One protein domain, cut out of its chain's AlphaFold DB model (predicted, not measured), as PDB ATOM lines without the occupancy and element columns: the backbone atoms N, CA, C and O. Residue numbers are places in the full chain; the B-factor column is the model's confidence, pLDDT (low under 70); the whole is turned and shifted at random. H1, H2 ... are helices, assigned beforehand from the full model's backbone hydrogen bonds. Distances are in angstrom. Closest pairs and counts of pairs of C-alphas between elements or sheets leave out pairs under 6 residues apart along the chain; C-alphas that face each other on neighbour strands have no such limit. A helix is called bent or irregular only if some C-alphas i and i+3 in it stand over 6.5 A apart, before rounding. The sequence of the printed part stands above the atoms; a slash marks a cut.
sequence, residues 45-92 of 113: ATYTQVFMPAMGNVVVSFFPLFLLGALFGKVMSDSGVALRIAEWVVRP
ATOM      1  N   ALA A  45     -46.696  47.139   6.584       87.94
ATOM      2  CA  ALA A  45     -47.492  45.998   6.148       87.94
ATOM      3  C   ALA A  45     -46.644  45.035   5.312       87.94
ATOM      4  O   ALA A  45     -46.636  43.841   5.584       87.94
ATOM      5  N   THR A  46     -45.862  45.527   4.347       86.69
ATOM      6  CA  THR A  46     -44.994  44.654   3.543       86.69
ATOM      7  C   THR A  46     -43.897  44.001   4.389       86.69
ATOM      8  O   THR A  46     -43.598  42.820   4.201       86.69
ATOM      9  N   TYR A  47     -43.344  44.716   5.370       86.06
ATOM     10  CA  TYR A  47     -42.359  44.162   6.296       86.06
ATOM     11  C   TYR A  47     -42.929  43.000   7.128       86.06
ATOM     12  O   TYR A  47     -42.331  41.925   7.204       86.06
ATOM     13  N   THR A  48     -44.109  43.190   7.722       88.88
ATOM     14  CA  THR A  48     -44.711  42.211   8.645       88.88
ATOM     15  C   THR A  48     -45.499  41.101   7.952       88.88
ATOM     16  O   THR A  48     -45.519  39.984   8.454       88.88
ATOM     17  N   GLN A  49     -46.144  41.380   6.817       89.56
ATOM     18  CA  GLN A  49     -47.054  40.443   6.141       89.56
ATOM     19  C   GLN A  49     -46.420  39.720   4.952       89.56
ATOM     20  O   GLN A  49     -46.892  38.655   4.573       89.56
ATOM     21  N   VAL A  50     -45.362  40.271   4.348       88.88
ATOM     22  CA  VAL A  50     -44.713  39.657   3.175       88.88
ATOM     23  C   VAL A  50     -43.318  39.167   3.536       88.88
ATOM     24  O   VAL A  50     -43.015  37.985   3.387       88.88
ATOM     25  N   PHE A  51     -42.473  40.057   4.056       88.88
ATOM     26  CA  PHE A  51     -41.074  39.743   4.327       88.88
ATOM     27  C   PHE A  51     -40.896  38.795   5.524       88.88
ATOM     28  O   PHE A  51     -40.232  37.766   5.393       88.88
ATOM     29  N   MET A  52     -41.514  39.096   6.672       91.25
ATOM     30  CA  MET A  52     -41.412  38.258   7.875       91.25
ATOM     31  C   MET A  52     -41.910  36.816   7.674       91.25
ATOM     32  O   MET A  52     -41.169  35.903   8.037       91.25
ATOM     33  N   PRO A  53     -43.094  36.560   7.079       93.94
ATOM     34  CA  PRO A  53     -43.567  35.195   6.864       93.94
ATOM     35  C   PRO A  53     -42.692  34.429   5.871       93.94
ATOM     36  O   PRO A  53     -42.394  33.258   6.099       93.94
ATOM     37  N   ALA A  54     -42.215  35.092   4.809       90.69
ATOM     38  CA  ALA A  54     -41.298  34.483   3.848       90.69
ATOM     39  C   ALA A  54     -39.969  34.079   4.506       90.69
ATOM     40  O   ALA A  54     -39.530  32.938   4.349       90.69
ATOM     41  N   MET A  55     -39.358  34.971   5.294       91.25
ATOM     42  CA  MET A  55     -38.150  34.636   6.057       91.25
ATOM     43  C   MET A  55     -38.408  33.539   7.088       91.25
ATOM     44  O   MET A  55     -37.619  32.603   7.187       91.25
ATOM     45  N   GLY A  56     -39.514  33.624   7.829       93.38
ATOM     46  CA  GLY A  56     -39.891  32.630   8.829       93.38
ATOM     47  C   GLY A  56     -40.026  31.236   8.223       93.38
ATOM     48  O   GLY A  56     -39.494  30.279   8.777       93.38
ATOM     49  N   ASN A  57     -40.643  31.126   7.045       94.88
ATOM     50  CA  ASN A  57     -40.781  29.852   6.348       94.88
ATOM     51  C   ASN A  57     -39.424  29.252   5.944       94.88
ATOM     52  O   ASN A  57     -39.203  28.054   6.119       94.88
ATOM     53  N   VAL A  58     -38.489  30.078   5.454       91.81
ATOM     54  CA  VAL A  58     -37.120  29.636   5.134       91.81
ATOM     55  C   VAL A  58     -36.402  29.162   6.394       91.81
ATOM     56  O   VAL A  58     -35.800  28.091   6.384       91.81
ATOM     57  N   VAL A  59     -36.501  29.924   7.489       94.00
ATOM     58  CA  VAL A  59     -35.899  29.538   8.769       94.00
ATOM     59  C   VAL A  59     -36.466  28.202   9.220       94.00
ATOM     60  O   VAL A  59     -35.692  27.277   9.390       94.00
ATOM     61  N   VAL A  60     -37.785  28.053   9.336       95.81
ATOM     62  CA  VAL A  60     -38.417  26.808   9.806       95.81
ATOM     63  C   VAL A  60     -38.063  25.616   8.910       95.81
ATOM     64  O   VAL A  60     -37.699  24.559   9.424       95.81
ATOM     65  N   SER A  61     -38.106  25.789   7.586       95.69
ATOM     66  CA  SER A  61     -37.856  24.703   6.627       95.69
ATOM     67  C   SER A  61     -36.404  24.220   6.638       95.69
ATOM     68  O   SER A  61     -36.148  23.022   6.530       95.69
ATOM     69  N   PHE A  62     -35.444  25.138   6.779       94.88
ATOM     70  CA  PHE A  62     -34.016  24.817   6.731       94.88
ATOM     71  C   PHE A  62     -33.353  24.769   8.109       94.88
ATOM     72  O   PHE A  62     -32.169  24.446   8.195       94.88
ATOM     73  N   PHE A  63     -34.083  25.041   9.193       95.38
ATOM     74  CA  PHE A  63     -33.528  25.067  10.546       95.38
ATOM     75  C   PHE A  63     -32.792  23.772  10.911       95.38
ATOM     76  O   PHE A  63     -31.650  23.874  11.357       95.38
ATOM     77  N   PRO A  64     -33.344  22.560  10.673       95.38
ATOM     78  CA  PRO A  64     -32.625  21.325  10.982       95.38
ATOM     79  C   PRO A  64     -31.325  21.192  10.183       95.38
ATOM     80  O   PRO A  64     -30.307  20.770  10.727       95.38
ATOM     81  N   LEU A  65     -31.335  21.602   8.911       96.62
ATOM     82  CA  LEU A  65     -30.151  21.584   8.055       96.62
ATOM     83  C   LEU A  65     -29.082  22.562   8.563       96.62
ATOM     84  O   LEU A  65     -27.913  22.194   8.653       96.62
ATOM     85  N   PHE A  66     -29.477  23.780   8.942       94.69
ATOM     86  CA  PHE A  66     -28.568  24.767   9.526       94.69
ATOM     87  C   PHE A  66     -28.022  24.322  10.884       94.69
ATOM     88  O   PHE A  66     -26.835  24.504  11.142       94.69
ATOM     89  N   LEU A  67     -28.852  23.708  11.730       96.44
ATOM     90  CA  LEU A  67     -28.441  23.189  13.032       96.44
ATOM     91  C   LEU A  67     -27.420  22.057  12.878       96.44
ATOM     92  O   LEU A  67     -26.380  22.078  13.533       96.44
ATOM     93  N   LEU A  68     -27.686  21.106  11.980       97.19
ATOM     94  CA  LEU A  68     -26.742  20.041  11.646       97.19
ATOM     95  C   LEU A  68     -25.450  20.614  11.059       97.19
ATOM     96  O   LEU A  68     -24.371  20.218  11.484       97.19
ATOM     97  N   GLY A  69     -25.539  21.582  10.144       95.69
ATOM     98  CA  GLY A  69     -24.374  22.266   9.580       95.69
ATOM     99  C   GLY A  69     -23.526  22.970  10.645       95.69
ATOM    100  O   GLY A  69     -22.305  22.830  10.646       95.69
ATOM    101  N   ALA A  70     -24.159  23.665  11.592       94.94
ATOM    102  CA  ALA A  70     -23.475  24.314  12.708       94.94
ATOM    103  C   ALA A  70     -22.837  23.294  13.668       94.94
ATOM    104  O   ALA A  70     -21.703  23.490  14.110       94.94
ATOM    105  N   LEU A  71     -23.531  22.188  13.954       96.12
ATOM    106  CA  LEU A  71     -23.024  21.111  14.804       96.12
ATOM    107  C   LEU A  71     -21.821  20.415  14.161       96.12
ATOM    108  O   LEU A  71     -20.773  20.305  14.793       96.12
ATOM    109  N   PHE A  72     -21.939  19.994  12.900       93.31
ATOM    110  CA  PHE A  72     -20.835  19.385  12.162       93.31
ATOM    111  C   PHE A  72     -19.681  20.362  11.964       93.31
ATOM    112  O   PHE A  72     -18.534  19.955  12.111       93.31
ATOM    113  N   GLY A  73     -19.956  21.644  11.715       92.69
ATOM    114  CA  GLY A  73     -18.927  22.681  11.651       92.69
ATOM    115  C   GLY A  73     -18.136  22.793  12.955       92.69
ATOM    116  O   GLY A  73     -16.905  22.807  12.927       92.69
ATOM    117  N   LYS A  74     -18.821  22.786  14.107       91.50
ATOM    118  CA  LYS A  74     -18.163  22.806  15.420       91.50
ATOM    119  C   LYS A  74     -17.373  21.528  15.691       91.50
ATOM    120  O   LYS A  74     -16.202  21.607  16.032       91.50
ATOM    121  N   VAL A  75     -17.971  20.358  15.469       93.56
ATOM    122  CA  VAL A  75     -17.281  19.068  15.642       93.56
ATOM    123  C   VAL A  75     -16.056  18.973  14.728       93.56
ATOM    124  O   VAL A  75     -15.007  18.493  15.148       93.56
ATOM    125  N   MET A  76     -16.144  19.464  13.492       91.50
ATOM    126  CA  MET A  76     -15.035  19.488  12.537       91.50
ATOM    127  C   MET A  76     -13.908  20.443  12.963       91.50
ATOM    128  O   MET A  76     -12.734  20.134  12.741       91.50
ATOM    129  N   SER A  77     -14.259  21.571  13.584       89.06
ATOM    130  CA  SER A  77     -13.304  22.504  14.188       89.06
ATOM    131  C   SER A  77     -12.615  21.880  15.404       89.06
ATOM    132  O   SER A  77     -11.388  21.865  15.476       89.06
ATOM    133  N   ASP A  78     -13.392  21.304  16.322       91.88
ATOM    134  CA  ASP A  78     -12.898  20.771  17.596       91.88
ATOM    135  C   ASP A  78     -12.088  19.471  17.414       91.88
ATOM    136  O   ASP A  78     -11.158  19.200  18.166       91.88
ATOM    137  N   SER A  79     -12.391  18.671  16.385       89.00
ATOM    138  CA  SER A  79     -11.674  17.420  16.073       89.00
ATOM    139  C   SER A  79     -10.350  17.613  15.323       89.00
ATOM    140  O   SER A  79      -9.637  16.639  15.082       89.00
ATOM    141  N   GLY A  80     -10.022  18.833  14.885       86.44
ATOM    142  CA  GLY A  80      -8.838  19.099  14.058       86.44
ATOM    143  C   GLY A  80      -8.919  18.534  12.631       86.44
ATOM    144  O   GLY A  80      -7.973  18.674  11.852       86.44
ATOM    145  N   VAL A  81     -10.053  17.935  12.242       89.06
ATOM    146  CA  VAL A  81     -10.297  17.423  10.883       89.06
ATOM    147  C   VAL A  81     -10.219  18.555   9.854       89.06
ATOM    148  O   VAL A  81      -9.665  18.356   8.772       89.06
ATOM    149  N   ALA A  82     -10.685  19.758  10.211       88.56
ATOM    150  CA  ALA A  82     -10.545  20.954   9.379       88.56
ATOM    151  C   ALA A  82      -9.084  21.245   8.992       88.56
ATOM    152  O   ALA A  82      -8.802  21.512   7.824       88.56
ATOM    153  N   LEU A  83      -8.156  21.138   9.950       87.81
ATOM    154  CA  LEU A  83      -6.735  21.406   9.722       87.81
ATOM    155  C   LEU A  83      -6.123  20.378   8.764       87.81
ATOM    156  O   LEU A  83      -5.454  20.751   7.803       87.81
ATOM    157  N   ARG A  84      -6.421  19.087   8.960       89.00
ATOM    158  CA  ARG A  84      -5.913  18.021   8.078       89.00
ATOM    159  C   ARG A  84      -6.446  18.134   6.649       89.00
ATOM    160  O   ARG A  84      -5.723  17.829   5.703       89.00
ATOM    161  N   ILE A  85      -7.696  18.572   6.479       89.12
ATOM    162  CA  ILE A  85      -8.272  18.830   5.152       89.12
ATOM    163  C   ILE A  85      -7.586  20.032   4.497       89.12
ATOM    164  O   ILE A  85      -7.221  19.943   3.326       89.12
ATOM    165  N   ALA A  86      -7.352  21.120   5.233       89.81
ATOM    166  CA  ALA A  86      -6.619  22.277   4.721       89.81
ATOM    167  C   ALA A  86      -5.199  21.905   4.258       89.81
ATOM    168  O   ALA A  86      -4.808  22.253   3.144       89.81
ATOM    169  N   GLU A  87      -4.456  21.137   5.060       91.38
ATOM    170  CA  GLU A  87      -3.129  20.633   4.683       91.38
ATOM    171  C   GLU A  87      -3.175  19.765   3.423       91.38
ATOM    172  O   GLU A  87      -2.309  19.889   2.559       91.38
ATOM    173  N   TRP A  88      -4.187  18.903   3.293       90.06
ATOM    174  CA  TRP A  88      -4.357  18.055   2.114       90.06
ATOM    175  C   TRP A  88      -4.656  18.863   0.847       90.06
ATOM    176  O   TRP A  88      -4.072  18.577  -0.196       90.06
ATOM    177  N   VAL A  89      -5.508  19.892   0.936       90.88
ATOM    178  CA  VAL A  89      -5.850  20.770  -0.197       90.88
ATOM    179  C   VAL A  89      -4.648  21.604  -0.651       90.88
ATOM    180  O   VAL A  89      -4.469  21.818  -1.848       90.88
ATOM    181  N   VAL A  90      -3.816  22.066   0.287       92.81
ATOM    182  CA  VAL A  90      -2.615  22.863  -0.016       92.81
ATOM    183  C   VAL A  90      -1.441  21.982  -0.464       92.81
ATOM    184  O   VAL A  90      -0.481  22.483  -1.054       92.81
ATOM    185  N   ARG A  91      -1.496  20.665  -0.218       87.00
ATOM    186  CA  ARG A  91      -0.397  19.756  -0.546       87.00
ATOM    187  C   ARG A  91      -0.163  19.736  -2.064       87.00
ATOM    188  O   ARG A  91      -1.085  19.422  -2.818       87.00
ATOM    189  N   PRO A  92       1.062  20.030  -2.531       77.00
ATOM    190  CA  PRO A  92       1.362  19.949  -3.948       77.00
ATOM    191  C   PRO A  92       1.152  18.514  -4.459       77.00
ATOM    192  O   PRO A  92       1.454  17.560  -3.733       77.00
TER     193      PRO A  92
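Overview. This is residues 45 to 92 of the 113 residues of an uncharacterized protein of Serinicoccus sp. CUA-874 (UniProt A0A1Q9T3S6). A long helix, H1, bends near its middle into two arms, and a short helix, H2, turns off sharply from its far end; together they make a shallow, open curve with no core, and neither helix folds back on the other. The printed part has 48 residues with two named helices, H1 then H2 along the chain, and no named strand; the class is all helix. It is extended, with a radius of gyration of the C-alphas of 17.8 A, and its outline is a rod spanning 55 by 21 by 12 A.

Arrangement. H1, residues 45 to 78, was assigned as one helix by its hydrogen bonds but is bent: C-alphas 61 and 64 are 7.6 A apart. Its arms, H1a, residues 45 to 61, and H1b, residues 64 to 78, stand at a steep tilt of 59 degrees. H1a also has a kink of 27 degrees near residue 52. H2, residues 81 to 90, is close to H1b but not clearly touching; their closest C-alphas, those of Met 76 and Ala 82, are 5.7 A apart. Their lines are about perpendicular, at 78 degrees. H1a and H2 are apart. Every O i to N i+4 pair is within hydrogen-bond range in H1b and H2, against 10 of 13 in H1a.

Along the chain. H1a measures 23.4 A from C-alpha 45 at (-47.492, 45.998, 6.148) to C-alpha 61. H1b measures 20.8 A and begins at C-alpha 64, at (-32.625, 21.325, 10.982). H2 measures 14.4 A and ends at C-alpha 90, at (-2.615, 22.863, -0.016).

Size, cuts and confidence. The two C-alphas farthest apart, those of Ala 45 and Pro 92, are 56.3 A apart. Residues 45 to 72, 75 to 81 and 83 to 92 stand free. The link from H1 to H2 is tight, and the printed part has no cut. The mean pLDDT of the printed part is 91.4, and no printed residue is under 70.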